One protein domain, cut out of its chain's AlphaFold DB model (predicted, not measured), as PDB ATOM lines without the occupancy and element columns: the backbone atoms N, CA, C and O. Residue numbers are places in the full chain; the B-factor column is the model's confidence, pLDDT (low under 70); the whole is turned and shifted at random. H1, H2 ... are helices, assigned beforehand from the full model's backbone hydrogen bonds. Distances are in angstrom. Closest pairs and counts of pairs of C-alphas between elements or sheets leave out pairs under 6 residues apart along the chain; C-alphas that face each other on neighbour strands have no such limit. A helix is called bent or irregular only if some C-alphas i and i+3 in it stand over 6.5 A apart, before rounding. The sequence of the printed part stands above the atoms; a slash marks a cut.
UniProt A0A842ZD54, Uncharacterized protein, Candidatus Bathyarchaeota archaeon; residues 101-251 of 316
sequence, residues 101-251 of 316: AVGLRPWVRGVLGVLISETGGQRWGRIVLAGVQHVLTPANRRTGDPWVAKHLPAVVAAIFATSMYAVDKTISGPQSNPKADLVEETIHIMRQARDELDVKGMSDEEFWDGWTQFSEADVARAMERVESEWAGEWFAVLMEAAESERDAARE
ATOM      1  N   ALA A 101     210.069 180.073 166.533       62.97
ATOM      2  CA  ALA A 101     209.115 179.394 165.652       62.97
ATOM      3  C   ALA A 101     208.650 178.006 166.158       62.97
ATOM      4  O   ALA A 101     207.602 177.521 165.718       62.97
ATOM      5  N   VAL A 102     209.387 177.358 167.071       73.88
ATOM      6  CA  VAL A 102     209.223 175.924 167.394       73.88
ATOM      7  C   VAL A 102     208.933 175.705 168.882       73.88
ATOM      8  O   VAL A 102     209.596 176.264 169.750       73.88
ATOM      9  N   GLY A 103     207.964 174.838 169.181       83.31
ATOM     10  CA  GLY A 103     207.618 174.440 170.546       83.31
ATOM     11  C   GLY A 103     206.952 175.523 171.409       83.31
ATOM     12  O   GLY A 103     206.679 176.650 170.981       83.31
ATOM     13  N   LEU A 104     206.621 175.132 172.646       87.88
ATOM     14  CA  LEU A 104     205.941 175.994 173.620       87.88
ATOM     15  C   LEU A 104     206.830 177.163 174.061       87.88
ATOM     16  O   LEU A 104     208.038 177.010 174.244       87.88
ATOM     17  N   ARG A 105     206.198 178.308 174.337       89.75
ATOM     18  CA  ARG A 105     206.844 179.472 174.966       89.75
ATOM     19  C   ARG A 105     207.333 179.116 176.387       89.75
ATOM     20  O   ARG A 105     206.650 178.336 177.059       89.75
ATOM     21  N   PRO A 106     208.475 179.660 176.862       88.75
ATOM     22  CA  PRO A 106     209.103 179.227 178.117       88.75
ATOM     23  C   PRO A 106     208.178 179.300 179.341       88.75
ATOM     24  O   PRO A 106     208.084 178.328 180.094       88.75
ATOM     25  N   TRP A 107     207.440 180.405 179.489       92.88
ATOM     26  CA  TRP A 107     206.523 180.637 180.608       92.88
ATOM     27  C   TRP A 107     205.400 179.601 180.744       92.88
ATOM     28  O   TRP A 107     204.982 179.305 181.862       92.88
ATOM     29  N   VAL A 108     204.935 178.996 179.642       93.12
ATOM     30  CA  VAL A 108     203.730 178.139 179.620       93.12
ATOM     31  C   VAL A 108     203.855 176.955 180.578       93.12
ATOM     32  O   VAL A 108     202.927 176.668 181.327       93.12
ATOM     33  N   ARG A 109     205.015 176.283 180.598       90.56
ATOM     34  CA  ARG A 109     205.260 175.151 181.510       90.56
ATOM     35  C   ARG A 109     205.370 175.594 182.975       90.56
ATOM     36  O   ARG A 109     204.966 174.837 183.851       90.56
ATOM     37  N   GLY A 110     205.912 176.786 183.237       91.12
ATOM     38  CA  GLY A 110     206.041 177.337 184.589       91.12
ATOM     39  C   GLY A 110     204.682 177.713 185.176       91.12
ATOM     40  O   GLY A 110     204.307 177.204 186.227       91.12
ATOM     41  N   VAL A 111     203.912 178.526 184.447       94.44
ATOM     42  CA  VAL A 111     202.570 178.977 184.854       94.44
ATOM     43  C   VAL A 111     201.605 177.801 184.991       94.44
ATOM     44  O   VAL A 111     200.897 177.713 185.990       94.44
ATOM     45  N   LEU A 112     201.617 176.850 184.049       93.31
ATOM     46  CA  LEU A 112     200.809 175.637 184.177       93.31
ATOM     47  C   LEU A 112     201.246 174.799 185.394       93.31
ATOM     48  O   LEU A 112     200.399 174.245 186.081       93.31
ATOM     49  N   GLY A 113     202.545 174.753 185.709       91.06
ATOM     50  CA  GLY A 113     203.062 174.105 186.917       91.06
ATOM     51  C   GLY A 113     202.508 174.696 188.219       91.06
ATOM     52  O   GLY A 113     202.136 173.926 189.101       91.06
ATOM     53  N   VAL A 114     202.401 176.029 188.309       93.06
ATOM     54  CA  VAL A 114     201.786 176.736 189.452       93.06
ATOM     55  C   VAL A 114     200.277 176.479 189.511       93.06
ATOM     56  O   VAL A 114     199.755 176.088 190.549       93.06
ATOM     57  N   LEU A 115     199.568 176.589 188.383       93.88
ATOM     58  CA  LEU A 115     198.139 176.253 188.310       93.88
ATOM     59  C   LEU A 115     197.851 174.825 188.811       93.88
ATOM     60  O   LEU A 115     196.912 174.605 189.570       93.88
ATOM     61  N   ILE A 116     198.690 173.854 188.435       92.31
ATOM     62  CA  ILE A 116     198.574 172.454 188.867       92.31
ATOM     63  C   ILE A 116     198.981 172.252 190.349       92.31
ATOM     64  O   ILE A 116     198.563 171.259 190.957       92.31
ATOM     65  N   SER A 117     199.800 173.130 190.954       89.75
ATOM     66  CA  SER A 117     200.111 173.066 192.395       89.75
ATOM     67  C   SER A 117     198.985 173.616 193.255       89.75
ATOM     68  O   SER A 117     198.576 172.919 194.182       89.75
ATOM     69  N   GLU A 118     198.446 174.788 192.917       89.19
ATOM     70  CA  GLU A 118     197.440 175.453 193.753       89.19
ATOM     71  C   GLU A 118     196.084 174.727 193.722       89.19
ATOM     72  O   GLU A 118     195.549 174.403 194.779       89.19
ATOM     73  N   THR A 119     195.571 174.331 192.546       84.56
ATOM     74  CA  THR A 119     194.282 173.601 192.465       84.56
ATOM     75  C   THR A 119     194.382 172.112 192.833       84.56
ATOM     76  O   THR A 119     193.414 171.358 192.721       84.56
ATOM     77  N   GLY A 120     195.571 171.628 193.212       76.62
ATOM     78  CA  GLY A 120     195.819 170.216 193.524       76.62
ATOM     79  C   GLY A 120     195.733 169.250 192.329       76.62
ATOM     80  O   GLY A 120     195.863 168.037 192.518       76.62
ATOM     81  N   GLY A 121     195.569 169.743 191.094       77.56
ATOM     82  CA  GLY A 121     195.334 168.966 189.864       77.56
ATOM     83  C   GLY A 121     196.483 168.064 189.368       77.56
ATOM     84  O   GLY A 121     196.515 167.700 188.192       77.56
ATOM     85  N   GLN A 122     197.434 167.688 190.228       84.69
ATOM     86  CA  GLN A 122     198.722 167.044 189.911       84.69
ATOM     87  C   GLN A 122     198.633 165.831 188.969       84.69
ATOM     88  O   GLN A 122     199.491 165.657 188.102       84.69
ATOM     89  N   ARG A 123     197.589 165.002 189.096       87.00
ATOM     90  CA  ARG A 123     197.371 163.829 188.225       87.00
ATOM     91  C   ARG A 123     196.992 164.194 186.782       87.00
ATOM     92  O   ARG A 123     197.379 163.489 185.856       87.00
ATOM     93  N   TRP A 124     196.301 165.317 186.585       91.62
ATOM     94  CA  TRP A 124     195.798 165.774 185.284       91.62
ATOM     95  C   TRP A 124     196.830 166.560 184.482       91.62
ATOM     96  O   TRP A 124     196.729 166.642 183.260       91.62
ATOM     97  N   GLY A 125     197.838 167.124 185.154       90.50
ATOM     98  CA  GLY A 125     198.751 168.112 184.582       90.50
ATOM     99  C   GLY A 125     199.427 167.714 183.266       90.50
ATOM    100  O   GLY A 125     199.663 168.566 182.416       90.50
ATOM    101  N   ARG A 126     199.688 166.417 183.051       91.44
ATOM    102  CA  ARG A 126     200.239 165.901 181.783       91.44
ATOM    103  C   ARG A 126     199.231 165.919 180.632       91.44
ATOM    104  O   ARG A 126     199.621 166.205 179.507       91.44
ATOM    105  N   ILE A 127     197.963 165.629 180.916       94.25
ATOM    106  CA  ILE A 127     196.877 165.612 179.927       94.25
ATOM    107  C   ILE A 127     196.512 167.053 179.548       94.25
ATOM    108  O   ILE A 127     196.437 167.379 178.367       94.25
ATOM    109  N   VAL A 128     196.419 167.953 180.535       95.38
ATOM    110  CA  VAL A 128     196.206 169.390 180.283       95.38
ATOM    111  C   VAL A 128     197.385 169.998 179.513       95.38
ATOM    112  O   VAL A 128     197.169 170.742 178.560       95.38
ATOM    113  N   LEU A 129     198.633 169.634 179.841       94.50
ATOM    114  CA  LEU A 129     199.803 170.057 179.060       94.50
ATOM    115  C   LEU A 129     199.745 169.545 177.610       94.50
ATOM    116  O   LEU A 129     200.117 170.289 176.707       94.50
ATOM    117  N   ALA A 130     199.256 168.323 177.371       93.06
ATOM    118  CA  ALA A 130     199.044 167.809 176.017       93.06
ATOM    119  C   ALA A 130     197.964 168.607 175.260       93.06
ATOM    120  O   ALA A 130     198.167 168.928 174.091       93.06
ATOM    121  N   GLY A 131     196.878 169.018 175.925       94.19
ATOM    122  CA  GLY A 131     195.880 169.938 175.361       94.19
ATOM    123  C   GLY A 131     196.458 171.311 175.009       94.19
ATOM    124  O   GLY A 131     196.298 171.795 173.890       94.19
ATOM    125  N   VAL A 132     197.234 171.910 175.918       95.06
ATOM    126  CA  VAL A 132     197.946 173.173 175.658       95.06
ATOM    127  C   VAL A 132     198.941 173.026 174.495       95.06
ATOM    128  O   VAL A 132     199.042 173.920 173.658       95.06
ATOM    129  N   GLN A 133     199.640 171.890 174.383       93.12
ATOM    130  CA  GLN A 133     200.517 171.597 173.244       93.12
ATOM    131  C   GLN A 133     199.750 171.404 171.930       93.12
ATOM    132  O   GLN A 133     200.232 171.854 170.892       93.12
ATOM    133  N   HIS A 134     198.573 170.779 171.967       92.31
ATOM    134  CA  HIS A 134     197.716 170.555 170.803       92.31
ATOM    135  C   HIS A 134     197.239 171.881 170.188       92.31
ATOM    136  O   HIS A 134     197.360 172.067 168.979       92.31
ATOM    137  N   VAL A 135     196.787 172.829 171.020       93.06
ATOM    138  CA  VAL A 135     196.260 174.130 170.562       93.06
ATOM    139  C   VAL A 135     197.363 175.132 170.224       93.06
ATOM    140  O   VAL A 135     197.321 175.775 169.175       93.06
ATOM    141  N   LEU A 136     198.368 175.289 171.096       92.44
ATOM    142  CA  LEU A 136     199.413 176.299 170.893       92.44
ATOM    143  C   LEU A 136     200.491 175.852 169.900       92.44
ATOM    144  O   LEU A 136     201.126 176.702 169.268       92.44
ATOM    145  N   THR A 137     200.736 174.541 169.795       90.94
ATOM    146  CA  THR A 137     201.870 173.972 169.050       90.94
ATOM    147  C   THR A 137     201.528 172.711 168.232       90.94
ATOM    148  O   THR A 137     202.204 171.685 168.385       90.94
ATOM    149  N   PRO A 138     200.510 172.743 167.350       85.38
ATOM    150  CA  PRO A 138     200.197 171.614 166.475       85.38
ATOM    151  C   PRO A 138     201.433 171.204 165.652       85.38
ATOM    152  O   PRO A 138     202.158 172.039 165.109       85.38
ATOM    153  N   ALA A 139     201.719 169.898 165.610       82.75
ATOM    154  CA  ALA A 139     202.943 169.335 165.018       82.75
ATOM    155  C   ALA A 139     204.260 170.003 165.501       82.75
ATOM    156  O   ALA A 139     205.227 170.111 164.744       82.75
ATOM    157  N   ASN A 140     204.304 170.453 166.764       82.62
ATOM    158  CA  ASN A 140     205.431 171.140 167.417       82.62
ATOM    159  C   ASN A 140     205.827 172.502 166.791       82.62
ATOM    160  O   ASN A 140     206.866 173.070 167.134       82.62
ATOM    161  N   ARG A 141     205.006 173.070 165.902       86.06
ATOM    162  CA  ARG A 141     205.176 174.432 165.363       86.06
ATOM    163  C   ARG A 141     204.184 175.365 166.043       86.06
ATOM    164  O   ARG A 141     203.053 174.952 166.270       86.06
ATOM    165  N   ARG A 142     204.577 176.606 166.359       85.38
ATOM    166  CA  ARG A 142     203.635 177.598 166.921       85.38
ATOM    167  C   ARG A 142     202.421 177.747 165.988       85.38
ATOM    168  O   ARG A 142     202.595 177.818 164.772       85.38
ATOM    169  N   THR A 143     201.215 177.749 166.557       87.50
ATOM    170  CA  THR A 143     199.958 177.766 165.791       87.50
ATOM    171  C   THR A 143     199.840 178.981 164.865       87.50
ATOM    172  O   THR A 143     200.308 180.074 165.188       87.50
ATOM    173  N   GLY A 144     199.205 178.774 163.709       86.06
ATOM    174  CA  GLY A 144     198.931 179.818 162.720       86.06
ATOM    175  C   GLY A 144     197.661 180.630 162.993       86.06
ATOM    176  O   GLY A 144     197.408 181.589 162.270       86.06
ATOM    177  N   ASP A 145     196.862 180.266 164.004       91.38
ATOM    178  CA  ASP A 145     195.662 181.020 164.385       91.38
ATOM    179  C   ASP A 145     196.064 182.398 164.972       91.38
ATOM    180  O   ASP A 145     196.696 182.457 166.036       91.38
ATOM    181  N   PRO A 146     195.710 183.521 164.311       91.12
ATOM    182  CA  PRO A 146     196.121 184.857 164.740       91.12
ATOM    183  C   PRO A 146     195.398 185.325 166.010       91.12
ATOM    184  O   PRO A 146     195.896 186.212 166.706       91.12
ATOM    185  N   TRP A 147     194.243 184.738 166.339       93.12
ATOM    186  CA  TRP A 147     193.540 185.001 167.588       93.12
ATOM    187  C   TRP A 147     194.252 184.310 168.751       93.12
ATOM    188  O   TRP A 147     194.604 184.972 169.729       93.12
ATOM    189  N   VAL A 148     194.571 183.017 168.613       93.12
ATOM    190  CA  VAL A 148     195.343 182.277 169.629       93.12
ATOM    191  C   VAL A 148     196.701 182.935 169.858       93.12
ATOM    192  O   VAL A 148     197.084 183.130 171.006       93.12
ATOM    193  N   ALA A 149     197.394 183.358 168.794       91.19
ATOM    194  CA  ALA A 149     198.686 184.040 168.892       91.19
ATOM    195  C   ALA A 149     198.645 185.382 169.654       91.19
ATOM    196  O   ALA A 149     199.663 185.789 170.215       91.19
ATOM    197  N   LYS A 150     197.487 186.058 169.696       93.44
ATOM    198  CA  LYS A 150     197.270 187.320 170.425       93.44
ATOM    199  C   LYS A 150     196.778 187.098 171.863       93.44
ATOM    200  O   LYS A 150     197.169 187.837 172.767       93.44
ATOM    201  N   HIS A 151     195.945 186.083 172.082       95.31
ATOM    202  CA  HIS A 151     195.264 185.802 173.351       95.31
ATOM    203  C   HIS A 151     195.883 184.598 174.100       95.31
ATOM    204  O   HIS A 151     195.189 183.856 174.793       95.31
ATOM    205  N   LEU A 152     197.204 184.399 173.976       94.62
ATOM    206  CA  LEU A 152     197.918 183.206 174.460       94.62
ATOM    207  C   LEU A 152     197.666 182.860 175.944       94.62
ATOM    208  O   LEU A 152     197.372 181.692 176.213       94.62
ATOM    209  N   PRO A 153     197.723 183.798 176.917       96.62
ATOM    210  CA  PRO A 153     197.438 183.460 178.313       96.62
ATOM    211  C   PRO A 153     195.966 183.095 178.542       96.62
ATOM    212  O   PRO A 153     195.689 182.162 179.286       96.62
ATOM    213  N   ALA A 154     195.029 183.743 177.840       97.06
ATOM    214  CA  ALA A 154     193.606 183.409 177.923       97.06
ATOM    215  C   ALA A 154     193.301 182.000 177.390       97.06
ATOM    216  O   ALA A 154     192.460 181.301 177.948       97.06
ATOM    217  N   VAL A 155     194.019 181.551 176.355       97.00
ATOM    218  CA  VAL A 155     193.910 180.181 175.827       97.00
ATOM    219  C   VAL A 155     194.478 179.152 176.809       97.00
ATOM    220  O   VAL A 155     193.857 178.113 177.019       97.00
ATOM    221  N   VAL A 156     195.603 179.441 177.477       96.94
ATOM    222  CA  VAL A 156     196.130 178.576 178.554       96.94
ATOM    223  C   VAL A 156     195.146 178.502 179.730       96.94
ATOM    224  O   VAL A 156     194.845 177.400 180.190       96.94
ATOM    225  N   ALA A 157     194.597 179.645 180.158       97.19
ATOM    226  CA  ALA A 157     193.582 179.725 181.206       97.19
ATOM    227  C   ALA A 157     192.334 178.902 180.854       97.19
ATOM    228  O   ALA A 157     191.887 178.088 181.655       97.19
ATOM    229  N   ALA A 158     191.802 179.060 179.641       97.38
ATOM    230  CA  ALA A 158     190.601 178.366 179.190       97.38
ATOM    231  C   ALA A 158     190.791 176.850 179.083       97.38
ATOM    232  O   ALA A 158     189.937 176.098 179.546       97.38
ATOM    233  N   ILE A 159     191.914 176.384 178.521       96.88
ATOM    234  CA  ILE A 159     192.216 174.947 178.444       96.88
ATOM    235  C   ILE A 159     192.304 174.357 179.857       96.88
ATOM    236  O   ILE A 159     191.729 173.298 180.109       96.88
ATOM    237  N   PHE A 160     192.965 175.045 180.793       96.50
ATOM    238  CA  PHE A 160     193.068 174.604 182.183       96.50
ATOM    239  C   PHE A 160     191.714 174.608 182.910       96.50
ATOM    240  O   PHE A 160     191.321 173.582 183.464       96.50
ATOM    241  N   ALA A 161     190.969 175.714 182.865       95.69
ATOM    242  CA  ALA A 161     189.699 175.859 183.570       95.69
ATOM    243  C   ALA A 161     188.598 174.950 182.986       95.69
ATOM    244  O   ALA A 161     187.895 174.297 183.753       95.69
ATOM    245  N   THR A 162     188.487 174.795 181.658       95.69
ATOM    246  CA  THR A 162     187.566 173.804 181.063       95.69
ATOM    247  C   THR A 162     187.964 172.380 181.461       95.69
ATOM    248  O   THR A 162     187.091 171.585 181.802       95.69
ATOM    249  N   SER A 163     189.265 172.061 181.498       95.25
ATOM    250  CA  SER A 163     189.743 170.745 181.955       95.25
ATOM    251  C   SER A 163     189.363 170.467 183.410       95.25
ATOM    252  O   SER A 163     188.827 169.404 183.714       95.25
ATOM    253  N   MET A 164     189.642 171.404 184.320       94.94
ATOM    254  CA  MET A 164     189.393 171.208 185.751       94.94
ATOM    255  C   MET A 164     187.889 171.210 186.067       94.94
ATOM    256  O   MET A 164     187.448 170.371 186.850       94.94
ATOM    257  N   TYR A 165     187.086 172.037 185.385       94.69
ATOM    258  CA  TYR A 165     185.623 172.002 185.487       94.69
ATOM    259  C   TYR A 165     185.044 170.671 184.992       94.69
ATOM    260  O   TYR A 165     184.211 170.075 185.668       94.69
ATOM    261  N   ALA A 166     185.489 170.169 183.835       93.88
ATOM    262  CA  ALA A 166     184.997 168.905 183.284       93.88
ATOM    263  C   ALA A 166     185.335 167.707 184.191       93.88
ATOM    264  O   ALA A 166     184.481 166.853 184.437       93.88
ATOM    265  N   VAL A 167     186.546 167.684 184.755       94.00
ATOM    266  CA  VAL A 167     186.971 166.700 185.761       94.00
ATOM    267  C   VAL A 167     186.110 166.771 187.024       94.00
ATOM    268  O   VAL A 167     185.577 165.747 187.454       94.00
ATOM    269  N   ASP A 168     185.964 167.952 187.629       92.62
ATOM    270  CA  ASP A 168     185.208 168.120 188.875       92.62
ATOM    271  C   ASP A 168     183.725 167.770 188.675       92.62
ATOM    272  O   ASP A 168     183.162 166.978 189.426       92.62
ATOM    273  N   LYS A 169     183.121 168.219 187.574       94.00
ATOM    274  CA  LYS A 169     181.760 167.840 187.174       94.00
ATOM    275  C   LYS A 169     181.582 166.332 186.987       94.00
ATOM    276  O   LYS A 169     180.507 165.807 187.271       94.00
ATOM    277  N   THR A 170     182.618 165.627 186.537       93.56
ATOM    278  CA  THR A 170     182.586 164.166 186.355       93.56
ATOM    279  C   THR A 170     182.672 163.420 187.687       93.56
ATOM    280  O   THR A 170     181.956 162.438 187.882       93.56
ATOM    281  N   ILE A 171     183.511 163.890 188.615       90.88
ATOM    282  CA  ILE A 171     183.798 163.218 189.893       90.88
ATOM    283  C   ILE A 171     182.801 163.636 190.989       90.88
ATOM    284  O   ILE A 171     182.191 162.778 191.627       90.88
ATOM    285  N   SER A 172     182.613 164.942 191.184       89.56
ATOM    286  CA  SER A 172     181.766 165.568 192.212       89.56
ATOM    287  C   SER A 172     180.297 165.701 191.785       89.56
ATOM    288  O   SER A 172     179.406 165.848 192.627       89.56
ATOM    289  N   GLY A 173     180.007 165.633 190.480       87.75
ATOM    290  CA  GLY A 173     178.644 165.634 189.945       87.75
ATOM    291  C   GLY A 173     177.852 166.896 190.330       87.75
ATOM    292  O   GLY A 173     178.292 168.003 190.025       87.75
ATOM    293  N   PRO A 174     176.691 166.774 191.007       83.19
ATOM    294  CA  PRO A 174     175.869 167.918 191.416       83.19
ATOM    295  C   PRO A 174     176.456 168.725 192.591       83.19
ATOM    296  O   PRO A 174     175.801 169.641 193.076       83.19
ATOM    297  N   GLN A 175     177.642 168.368 193.097       82.88
ATOM    298  CA  GLN A 175     178.405 169.156 194.075       82.88
ATOM    299  C   GLN A 175     179.626 169.847 193.441       82.88
ATOM    300  O   GLN A 175     180.492 170.330 194.160       82.88
ATOM    301  N   SER A 176     179.712 169.859 192.107       87.12
ATOM    302  CA  SER A 176     180.786 170.526 191.374       87.12
ATOM    303  C   SER A 176     180.712 172.050 191.509       87.12
ATOM    304  O   SER A 176     179.621 172.629 191.494       87.12
ATOM    305  N   ASN A 177     181.877 172.692 191.603       85.19
ATOM    306  CA  ASN A 177     181.988 174.146 191.663       85.19
ATOM    307  C   ASN A 177     181.480 174.790 190.354       85.19
ATOM    308  O   ASN A 177     181.646 174.223 189.266       85.19
ATOM    309  N   PRO A 178     180.868 175.986 190.409       90.12
ATOM    310  CA  PRO A 178     180.450 176.690 189.203       90.12
ATOM    311  C   PRO A 178     181.663 177.060 188.331       90.12
ATOM    312  O   PRO A 178     182.739 177.406 188.814       90.12
ATOM    313  N   LYS A 179     181.470 177.020 187.006       89.81
ATOM    314  CA  LYS A 179     182.525 177.261 186.001       89.81
ATOM    315  C   LYS A 179     183.155 178.665 186.100       89.81
ATOM    316  O   LYS A 179     184.271 178.841 185.627       89.81
ATOM    317  N   ALA A 180     182.455 179.637 186.697       91.69
ATOM    318  CA  ALA A 180     182.916 181.018 186.861       91.69
ATOM    319  C   ALA A 180     184.010 181.152 187.936       91.69
ATOM    320  O   ALA A 180     185.097 181.629 187.625       91.69
ATOM    321  N   ASP A 181     183.770 180.657 189.153       91.81
ATOM    322  CA  ASP A 181     184.703 180.743 190.288       91.81
ATOM    323  C   ASP A 181     186.082 180.162 189.928       91.81
ATOM    324  O   ASP A 181     187.118 180.764 190.198       91.81
ATOM    325  N   LEU A 182     186.096 179.030 189.216       91.50
ATOM    326  CA  LEU A 182     187.314 178.387 188.718       91.50
ATOM    327  C   LEU A 182     188.048 179.221 187.647       91.50
ATOM    328  O   LEU A 182     189.273 179.148 187.533       91.50
ATOM    329  N   VAL A 183     187.323 180.003 186.841       94.81
ATOM    330  CA  VAL A 183     187.917 180.943 185.875       94.81
ATOM    331  C   VAL A 183     188.514 182.145 186.603       94.81
ATOM    332  O   VAL A 183     189.640 182.526 186.279       94.81
ATOM    333  N   GLU A 184     187.831 182.698 187.608       94.94
ATOM    334  CA  GLU A 184     188.375 183.769 188.453       94.94
ATOM    335  C   GLU A 184     189.636 183.303 189.200       94.94
ATOM    336  O   GLU A 184     190.675 183.961 189.116       94.94
ATOM    337  N   GLU A 185     189.592 182.124 189.829       94.88
ATOM    338  CA  GLU A 185     190.731 181.475 190.489       94.88
ATOM    339  C   GLU A 185     191.902 181.263 189.511       94.88
ATOM    340  O   GLU A 185     193.035 181.658 189.792       94.88
ATOM    341  N   THR A 186     191.634 180.725 188.316       95.81
ATOM    342  CA  THR A 186     192.655 180.527 187.271       95.81
ATOM    343  C   THR A 186     193.290 181.854 186.842       95.81
ATOM    344  O   THR A 186     194.512 181.940 186.704       95.81
ATOM    345  N   ILE A 187     192.493 182.913 186.657       96.31
ATOM    346  CA  ILE A 187     192.986 184.255 186.310       96.31
ATOM    347  C   ILE A 187     193.814 184.846 187.462       96.31
ATOM    348  O   ILE A 187     194.851 185.463 187.204       96.31
ATOM    349  N   HIS A 188     193.399 184.647 188.715       96.56
ATOM    350  CA  HIS A 188     194.126 185.094 189.902       96.56
ATOM    351  C   HIS A 188     195.501 184.419 190.002       96.56
ATOM    352  O   HIS A 188     196.522 185.111 190.021       96.56
ATOM    353  N   ILE A 189     195.546 183.083 189.954       95.12
ATOM    354  CA  ILE A 189     196.791 182.303 190.010       95.12
ATOM    355  C   ILE A 189     197.708 182.656 188.829       95.12
ATOM    356  O   ILE A 189     198.911 182.814 189.013       95.12
ATOM    357  N   MET A 190     197.173 182.847 187.614       96.25
ATOM    358  CA  MET A 190     197.989 183.254 186.460       96.25
ATOM    359  C   MET A 190     198.577 184.665 186.585       96.25
ATOM    360  O   MET A 190     199.651 184.913 186.037       96.25
ATOM    361  N   ARG A 191     197.913 185.584 187.299       95.38
ATOM    362  CA  ARG A 191     198.463 186.913 187.611       95.38
ATOM    363  C   ARG A 191     199.560 186.809 188.669       95.38
ATOM    364  O   ARG A 191     200.670 187.251 188.406       95.38
ATOM    365  N   GLN A 192     199.308 186.111 189.778       93.75
ATOM    366  CA  GLN A 192     200.329 185.844 190.799       93.75
ATOM    367  C   GLN A 192     201.566 185.143 190.204       93.75
ATOM    368  O   GLN A 192     202.701 185.523 190.480       93.75
ATOM    369  N   ALA A 193     201.367 184.175 189.305       92.62
ATOM    370  CA  ALA A 193     202.449 183.492 188.606       92.62
ATOM    371  C   ALA A 193     203.266 184.421 187.685       92.62
ATOM    372  O   ALA A 193     204.450 184.157 187.484       92.62
ATOM    373  N   ARG A 194     202.688 185.509 187.148       92.81
ATOM    374  CA  ARG A 194     203.434 186.520 186.370       92.81
ATOM    375  C   ARG A 194     204.379 187.356 187.235       92.81
ATOM    376  O   ARG A 194     205.428 187.774 186.738       92.81
ATOM    377  N   ASP A 195     204.016 187.552 188.499       90.62
ATOM    378  CA  ASP A 195     204.759 188.370 189.458       90.62
ATOM    379  C   ASP A 195     205.769 187.541 190.285       90.62
ATOM    380  O   ASP A 195     206.797 188.068 190.712       90.62
ATOM    381  N   GLU A 196     205.522 186.237 190.490       88.88
ATOM    382  CA  GLU A 196     206.375 185.354 191.310       88.88
ATOM    383  C   GLU A 196     207.359 184.446 190.539       88.88
ATOM    384  O   GLU A 196     208.344 183.988 191.133       88.88
ATOM    385  N   LEU A 197     207.138 184.145 189.249       86.88
ATOM    386  CA  LEU A 197     208.000 183.218 188.490       86.88
ATOM    387  C   LEU A 197     209.278 183.881 187.935       86.88
ATOM    388  O   LEU A 197     209.317 184.336 186.792       86.88
ATOM    389  N   ASP A 198     210.361 183.827 188.717       80.31
ATOM    390  CA  ASP A 198     211.743 184.067 188.262       80.31
ATOM    391  C   ASP A 198     212.390 182.787 187.689       80.31
ATOM    392  O   ASP A 198     212.446 181.749 188.360       80.31
ATOM    393  N   VAL A 199     212.945 182.864 186.471       76.38
ATOM    394  CA  VAL A 199     213.671 181.760 185.818       76.38
ATOM    395  C   VAL A 199     215.132 182.127 185.556       76.38
ATOM    396  O   VAL A 199     215.512 182.753 184.566       76.38
ATOM    397  N   LYS A 200     215.986 181.626 186.451       77.75
ATOM    398  CA  LYS A 200     217.439 181.828 186.456       77.75
ATOM    399  C   LYS A 200     218.098 181.382 185.148       77.75
ATOM    400  O   LYS A 200     218.256 180.186 184.902       77.75
ATOM    401  N   GLY A 201     218.586 182.354 184.375       77.31
ATOM    402  CA  GLY A 201     219.356 182.130 183.145       77.31
ATOM    403  C   GLY A 201     218.674 182.584 181.853       77.31
ATOM    404  O   GLY A 201     219.209 182.309 180.782       77.31
ATOM    405  N   MET A 202     217.538 183.276 181.949       82.31
ATOM    406  CA  MET A 202     216.825 183.938 180.850       82.31
ATOM    407  C   MET A 202     216.482 185.377 181.279       82.31
ATOM    408  O   MET A 202     216.471 185.656 182.479       82.31
ATOM    409  N   SER A 203     216.240 186.306 180.348       85.62
ATOM    410  CA  SER A 203     215.675 187.620 180.707       85.62
ATOM    411  C   SER A 203     214.154 187.532 180.879       85.62
ATOM    412  O   SER A 203     213.522 186.638 180.318       85.62
ATOM    413  N   ASP A 204     213.548 188.471 181.616       86.06
ATOM    414  CA  ASP A 204     212.082 188.557 181.745       86.06
ATOM    415  C   ASP A 204     211.418 188.707 180.357       86.06
ATOM    416  O   ASP A 204     210.490 187.971 180.027       86.06
ATOM    417  N   GLU A 205     211.987 189.543 179.479       86.19
ATOM    418  CA  GLU A 205     211.540 189.730 178.088       86.19
ATOM    419  C   GLU A 205     211.574 188.445 177.237       86.19
ATOM    420  O   GLU A 205     210.701 188.230 176.397       86.19
ATOM    421  N   GLU A 206     212.582 187.584 177.422       86.62
ATOM    422  CA  GLU A 206     212.685 186.306 176.703       86.62
ATOM    423  C   GLU A 206     211.796 185.220 177.317       86.62
ATOM    424  O   GLU A 206     211.200 184.424 176.586       86.62
ATOM    425  N   PHE A 207     211.689 185.187 178.648       89.44
ATOM    426  CA  PHE A 207     210.892 184.192 179.359       89.44
ATOM    427  C   PHE A 207     209.393 184.400 179.121       89.44
ATOM    428  O   PHE A 207     208.685 183.429 178.841       89.44
ATOM    429  N   TRP A 208     208.938 185.658 179.127       93.19
ATOM    430  CA  TRP A 208     207.550 186.071 178.894       93.19
ATOM    431  C   TRP A 208     207.237 186.420 177.425       93.19
ATOM    432  O   TRP A 208     206.242 187.096 177.158       93.19
ATOM    433  N   ASP A 209     208.027 185.928 176.457       89.75
ATOM    434  CA  ASP A 209     207.755 186.050 175.011       89.75
ATOM    435  C   ASP A 209     206.279 185.716 174.706       89.75
ATOM    436  O   ASP A 209     205.829 184.572 174.867       89.75
ATOM    437  N   GLY A 210     205.525 186.713 174.230       88.94
ATOM    438  CA  GLY A 210     204.108 186.606 173.858       88.94
ATOM    439  C   GLY A 210     203.114 186.532 175.019       88.94
ATOM    440  O   GLY A 210     201.982 186.107 174.801       88.94
ATOM    441  N   TRP A 211     203.500 186.914 176.236       94.38
ATOM    442  CA  TRP A 211     202.536 187.197 177.297       94.38
ATOM    443  C   TRP A 211     201.773 188.494 176.986       94.38
ATOM    444  O   TRP A 211     202.374 189.518 176.665       94.38
ATOM    445  N   THR A 212     200.448 188.460 177.098       94.56
ATOM    446  CA  THR A 212     199.554 189.609 176.890       94.56
ATOM    447  C   THR A 212     198.626 189.784 178.091       94.56
ATOM    448  O   THR A 212     198.319 188.826 178.799       94.56
ATOM    449  N   GLN A 213     198.179 191.016 178.354       93.06
ATOM    450  CA  GLN A 213     197.098 191.232 179.320       93.06
ATOM    451  C   GLN A 213     195.793 190.654 178.761       93.06
ATOM    452  O   GLN A 213     195.522 190.775 177.566       93.06
ATOM    453  N   PHE A 214     194.999 190.023 179.626       95.75
ATOM    454  CA  PHE A 214     193.777 189.321 179.248       95.75
ATOM    455  C   PHE A 214     192.668 189.502 180.290       95.75
ATOM    456  O   PHE A 214     192.926 189.687 181.486       95.75
ATOM    457  N   SER A 215     191.430 189.463 179.805       95.06
ATOM    458  CA  SER A 215     190.203 189.595 180.586       95.06
ATOM    459  C   SER A 215     189.465 188.261 180.717       95.06
ATOM    460  O   SER A 215     189.698 187.325 179.952       95.06
ATOM    461  N   GLU A 216     188.519 188.193 181.650       94.50
ATOM    462  CA  GLU A 216     187.588 187.066 181.779       94.50
ATOM    463  C   GLU A 216     186.821 186.798 180.471       94.50
ATOM    464  O   GLU A 216     186.664 185.649 180.072       94.50
ATOM    465  N   ALA A 217     186.443 187.848 179.733       94.62
ATOM    466  CA  ALA A 217     185.773 187.726 178.438       94.62
ATOM    467  C   ALA A 217     186.663 187.094 177.345       94.62
ATOM    468  O   ALA A 217     186.150 186.432 176.440       94.62
ATOM    469  N   ASP A 218     187.990 187.257 177.425       95.88
ATOM    470  CA  ASP A 218     188.929 186.544 176.551       95.88
ATOM    471  C   ASP A 218     189.012 185.058 176.923       95.88
ATOM    472  O   ASP A 218     189.067 184.211 176.031       95.88
ATOM    473  N   VAL A 219     188.982 184.735 178.224       96.31
ATOM    474  CA  VAL A 219     188.963 183.345 178.710       96.31
ATOM    475  C   VAL A 219     187.653 182.664 178.327       96.31
ATOM    476  O   VAL A 219     187.696 181.590 177.742       96.31
ATOM    477  N   ALA A 220     186.499 183.297 178.550       94.50
ATOM    478  CA  ALA A 220     185.189 182.757 178.185       94.50
ATOM    479  C   ALA A 220     185.092 182.438 176.680       94.50
ATOM    480  O   ALA A 220     184.685 181.336 176.309       94.50
ATOM    481  N   ARG A 221     185.559 183.347 175.809       95.50
ATOM    482  CA  ARG A 221     185.630 183.104 174.355       95.50
ATOM    483  C   ARG A 221     186.620 181.991 173.993       95.50
ATOM    484  O   ARG A 221     186.365 181.216 173.076       95.50
ATOM    485  N   ALA A 222     187.746 181.883 174.698       96.19
ATOM    486  CA  ALA A 222     188.650 180.752 174.515       96.19
ATOM    487  C   ALA A 222     188.013 179.428 174.982       96.19
ATOM    488  O   ALA A 222     188.195 178.424 174.308       96.19
ATOM    489  N   MET A 223     187.232 179.408 176.071       95.50
ATOM    490  CA  MET A 223     186.543 178.203 176.561       95.50
ATOM    491  C   MET A 223     185.489 177.700 175.575       95.50
ATOM    492  O   MET A 223     185.407 176.497 175.353       95.50
ATOM    493  N   GLU A 224     184.737 178.605 174.944       94.44
ATOM    494  CA  GLU A 224     183.799 178.278 173.863       94.44
ATOM    495  C   GLU A 224     184.516 177.555 172.707       94.44
ATOM    496  O   GLU A 224     184.038 176.524 172.232       94.44
ATOM    497  N   ARG A 225     185.717 178.013 172.320       95.00
ATOM    498  CA  ARG A 225     186.565 177.333 171.316       95.00
ATOM    499  C   ARG A 225     187.212 176.042 171.835       95.00
ATOM    500  O   ARG A 225     187.372 175.107 171.054       95.00
ATOM    501  N   VAL A 226     187.510 175.925 173.134       93.75
ATOM    502  CA  VAL A 226     187.920 174.644 173.748       93.75
ATOM    503  C   VAL A 226     186.815 173.598 173.621       93.75
ATOM    504  O   VAL A 226     187.111 172.466 173.257       93.75
ATOM    505  N   GLU A 227     185.562 173.968 173.884       89.69
ATOM    506  CA  GLU A 227     184.421 173.044 173.885       89.69
ATOM    507  C   GLU A 227     183.896 172.710 172.473       89.69
ATOM    508  O   GLU A 227     183.248 171.680 172.309       89.69
ATOM    509  N   SER A 228     184.198 173.531 171.455       89.69
ATOM    510  CA  SER A 228     183.702 173.359 170.075       89.69
ATOM    511  C   SER A 228     184.753 172.959 169.029       89.69
ATOM    512  O   SER A 228     184.457 172.131 168.170       89.69
ATOM    513  N   GLU A 229     185.968 173.514 169.078       91.38
ATOM    514  CA  GLU A 229     186.988 173.342 168.028       91.38
ATOM    515  C   GLU A 229     188.249 172.609 168.507       91.38
ATOM    516  O   GLU A 229     188.906 171.930 167.719       91.38
ATOM    517  N   TRP A 230     188.633 172.770 169.779       93.62
ATOM    518  CA  TRP A 230     189.933 172.309 170.292       93.62
ATOM    519  C   TRP A 230     189.860 171.076 171.209       93.62
ATOM    520  O   TRP A 230     190.893 170.615 171.715       93.62
ATOM    521  N   ALA A 231     188.664 170.513 171.399       88.00
ATOM    522  CA  ALA A 231     188.417 169.242 172.077       88.00
ATOM    523  C   ALA A 231     188.892 168.044 171.223       88.00
ATOM    524  O   ALA A 231     188.101 167.271 170.690       88.00
ATOM    525  N   GLY A 232     190.210 167.901 171.078       88.00
ATOM    526  CA  GLY A 232     190.844 166.738 170.454       88.00
ATOM    527  C   GLY A 232     190.941 165.525 171.391       88.00
ATOM    528  O   GLY A 232     190.454 165.543 172.521       88.00
ATOM    529  N   GLU A 233     191.665 164.486 170.955       91.50
ATOM    530  CA  GLU A 233     191.855 163.224 171.705       91.50
ATOM    531  C   GLU A 233     192.308 163.423 173.163       91.50
ATOM    532  O   GLU A 233     191.944 162.648 174.047       91.50
ATOM    533  N   TRP A 234     193.076 164.485 173.431       94.62
ATOM    534  CA  TRP A 234     193.554 164.841 174.767       94.62
ATOM    535  C   TRP A 234     192.408 165.053 175.774       94.62
ATOM    536  O   TRP A 234     192.562 164.719 176.947       94.62
ATOM    537  N   PHE A 235     191.262 165.575 175.323       95.31
ATOM    538  CA  PHE A 235     190.100 165.830 176.170       95.31
ATOM    539  C   PHE A 235     189.298 164.545 176.412       95.31
ATOM    540  O   PHE A 235     188.887 164.287 177.538       95.31
ATOM    541  N   ALA A 236     189.170 163.672 175.406       94.50
ATOM    542  CA  ALA A 236     188.580 162.344 175.591       94.50
ATOM    543  C   ALA A 236     189.365 161.510 176.625       94.50
ATOM    544  O   ALA A 236     188.771 160.934 177.532       94.50
ATOM    545  N   VAL A 237     190.703 161.535 176.562       94.69
ATOM    546  CA  VAL A 237     191.585 160.878 177.549       94.69
ATOM    547  C   VAL A 237     191.472 161.511 178.946       94.69
ATOM    548  O   VAL A 237     191.602 160.807 179.947       94.69
ATOM    549  N   LEU A 238     191.205 162.820 179.045       95.38
ATOM    550  CA  LEU A 238     190.917 163.471 180.328       95.38
ATOM    551  C   LEU A 238     189.612 162.944 180.943       95.38
ATOM    552  O   LEU A 238     189.582 162.655 182.139       95.38
ATOM    553  N   MET A 239     188.564 162.798 180.128       95.75
ATOM    554  CA  MET A 239     187.254 162.312 180.566       95.75
ATOM    555  C   MET A 239     187.293 160.827 180.952       95.75
ATOM    556  O   MET A 239     186.882 160.504 182.061       95.75
ATOM    557  N   GLU A 240     187.888 159.949 180.132       94.69
ATOM    558  CA  GLU A 240     188.071 158.515 180.448       94.69
ATOM    559  C   GLU A 240     188.810 158.330 181.791       94.69
ATOM    560  O   GLU A 240     188.425 157.513 182.631       94.69
ATOM    561  N   ALA A 241     189.834 159.150 182.051       93.69
ATOM    562  CA  ALA A 241     190.575 159.121 183.310       93.69
ATOM    563  C   ALA A 241     189.800 159.726 184.506       93.69
ATOM    564  O   ALA A 241     190.017 159.307 185.645       93.69
ATOM    565  N   ALA A 242     188.891 160.681 184.279       94.31
ATOM    566  CA  ALA A 242     188.010 161.237 185.312       94.31
ATOM    567  C   ALA A 242     186.861 160.281 185.680       94.31
ATOM    568  O   ALA A 242     186.535 160.139 186.860       94.31
ATOM    569  N   GLU A 243     186.293 159.585 184.695       93.50
ATOM    570  CA  GLU A 243     185.297 158.526 184.888       93.50
ATOM    571  C   GLU A 243     185.908 157.328 185.626       93.50
ATOM    572  O   GLU A 243     185.367 156.890 186.642       93.50
ATOM    573  N   SER A 244     187.100 156.879 185.217       92.50
ATOM    574  CA  SER A 244     187.831 155.804 185.901       92.50
ATOM    575  C   SER A 244     188.132 156.130 187.374       92.50
ATOM    576  O   SER A 244     187.955 155.275 188.243       92.50
ATOM    577  N   GLU A 245     188.519 157.370 187.695       90.00
ATOM    578  CA  GLU A 245     188.715 157.816 189.083       90.00
ATOM    579  C   GLU A 245     187.396 157.853 189.874       90.00
ATOM    580  O   GLU A 245     187.373 157.467 191.045       90.00
ATOM    581  N   ARG A 246     186.294 158.291 189.250       91.56
ATOM    582  CA  ARG A 246     184.956 158.328 189.861       91.56
ATOM    583  C   ARG A 246     184.470 156.924 190.223       91.56
ATOM    584  O   ARG A 246     184.016 156.707 191.349       91.56
ATOM    585  N   ASP A 247     184.595 155.964 189.311       89.50
ATOM    586  CA  ASP A 247     184.198 154.581 189.578       89.50
ATOM    587  C   ASP A 247     185.153 153.911 190.577       89.50
ATOM    588  O   ASP A 247     184.693 153.304 191.544       89.50
ATOM    589  N   ALA A 248     186.465 154.158 190.491       87.94
ATOM    590  CA  ALA A 248     187.431 153.711 191.500       87.94
ATOM    591  C   ALA A 248     187.236 154.361 192.889       87.94
ATOM    592  O   ALA A 248     187.781 153.861 193.881       87.94
ATOM    593  N   ALA A 249     186.489 155.466 192.994       85.06
ATOM    594  CA  ALA A 249     186.026 156.032 194.260       85.06
ATOM    595  C   ALA A 249     184.728 155.361 194.747       85.06
ATOM    596  O   ALA A 249     184.597 155.098 195.944       85.06
ATOM    597  N   ARG A 250     183.808 155.029 193.830       83.50
ATOM    598  CA  ARG A 250     182.531 154.344 194.100       83.50
ATOM    599  C   ARG A 250     182.701 152.881 194.516       83.50
ATOM    600  O   ARG A 250     181.983 152.415 195.397       83.50
ATOM    601  N   GLU A 251     183.644 152.163 193.912       80.19
ATOM    602  CA  GLU A 251     183.908 150.745 194.195       80.19
ATOM    603  C   GLU A 251     184.659 150.504 195.511       80.19
ATOM    604  O   GLU A 251     184.749 149.365 195.969       80.19
TER     605      GLU A 251
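What this domain is: This is residues 101 to 251 of the 316 residues of an uncharacterized protein of Candidatus Bathyarchaeota archaeon (UniProt A0A842ZD54). One long helix, H4, runs through the core, and H2, H5, H7 and H8 pack round it, mostly crossed; H1 packs on H2 and H5, while the short H3 and H6 lie toward the end away from the tip of H8. H1, H2, H4 and H8 make a bundle, a group of helices packed together. The printed part has 151 residues with eight named helices, H1 to H8 in order, and no named strand: all helix. It is compact, with a radius of gyration of the C-alphas of 15.2 A, yet elongated, spanning 50 by 30 by 28 A.

Where its parts are: Find C-alpha 152 at (197.918, 183.206, 174.460); from there H4 runs 28.9 A to residue 171. H5 is residues 179 to 196, 25.7 A; H7 is 216 to 228, 18.4 A; H2 is 125 to 136, 16.0 A. H1, residues 106 to 118, 19.9 A, begins at (209.103, 179.227, 178.117) and is irregular, but only just: C-alphas 106 and 109 are 6.55 A apart. H3 is residues 146 to 150 and H6 is 204 to 207. H8, residues 233 to 250, 25.8 A, ends at (182.531, 154.344, 194.100).

How they stand to each other: Start at H4, the hub. Its residues 154 to 162 touch H7 at a steep tilt of 62 degrees; the closest C-alphas, of Ala 154 and Val 219, are 4.7 A apart. Its residues 163 to 171 touch H8 at a shallow tilt of 31 degrees, the same way, closest at Ile 171 and Arg 246, C-alphas 5.0 A apart. H4 also touches H5, closest C-alphas Ala 161 and Val 183, 5.9 A, and H2, closest Val 128 and Phe 160, 6.4 A. H1 and H2 form a helical hairpin. H3 is near H4, and H6 is near H1. Every O i to N i+4 pair is within hydrogen-bond range in H2, H3, H4, H5, H7 and H8, and 8 of 9 in H1; H6 is too short for one.

The domain as a whole: The C-alphas farthest apart, of Ser 203 and Glu 251, are 50.5 A apart. The printed part has no cut and no long link. Residue 101 alone is under 70 in pLDDT.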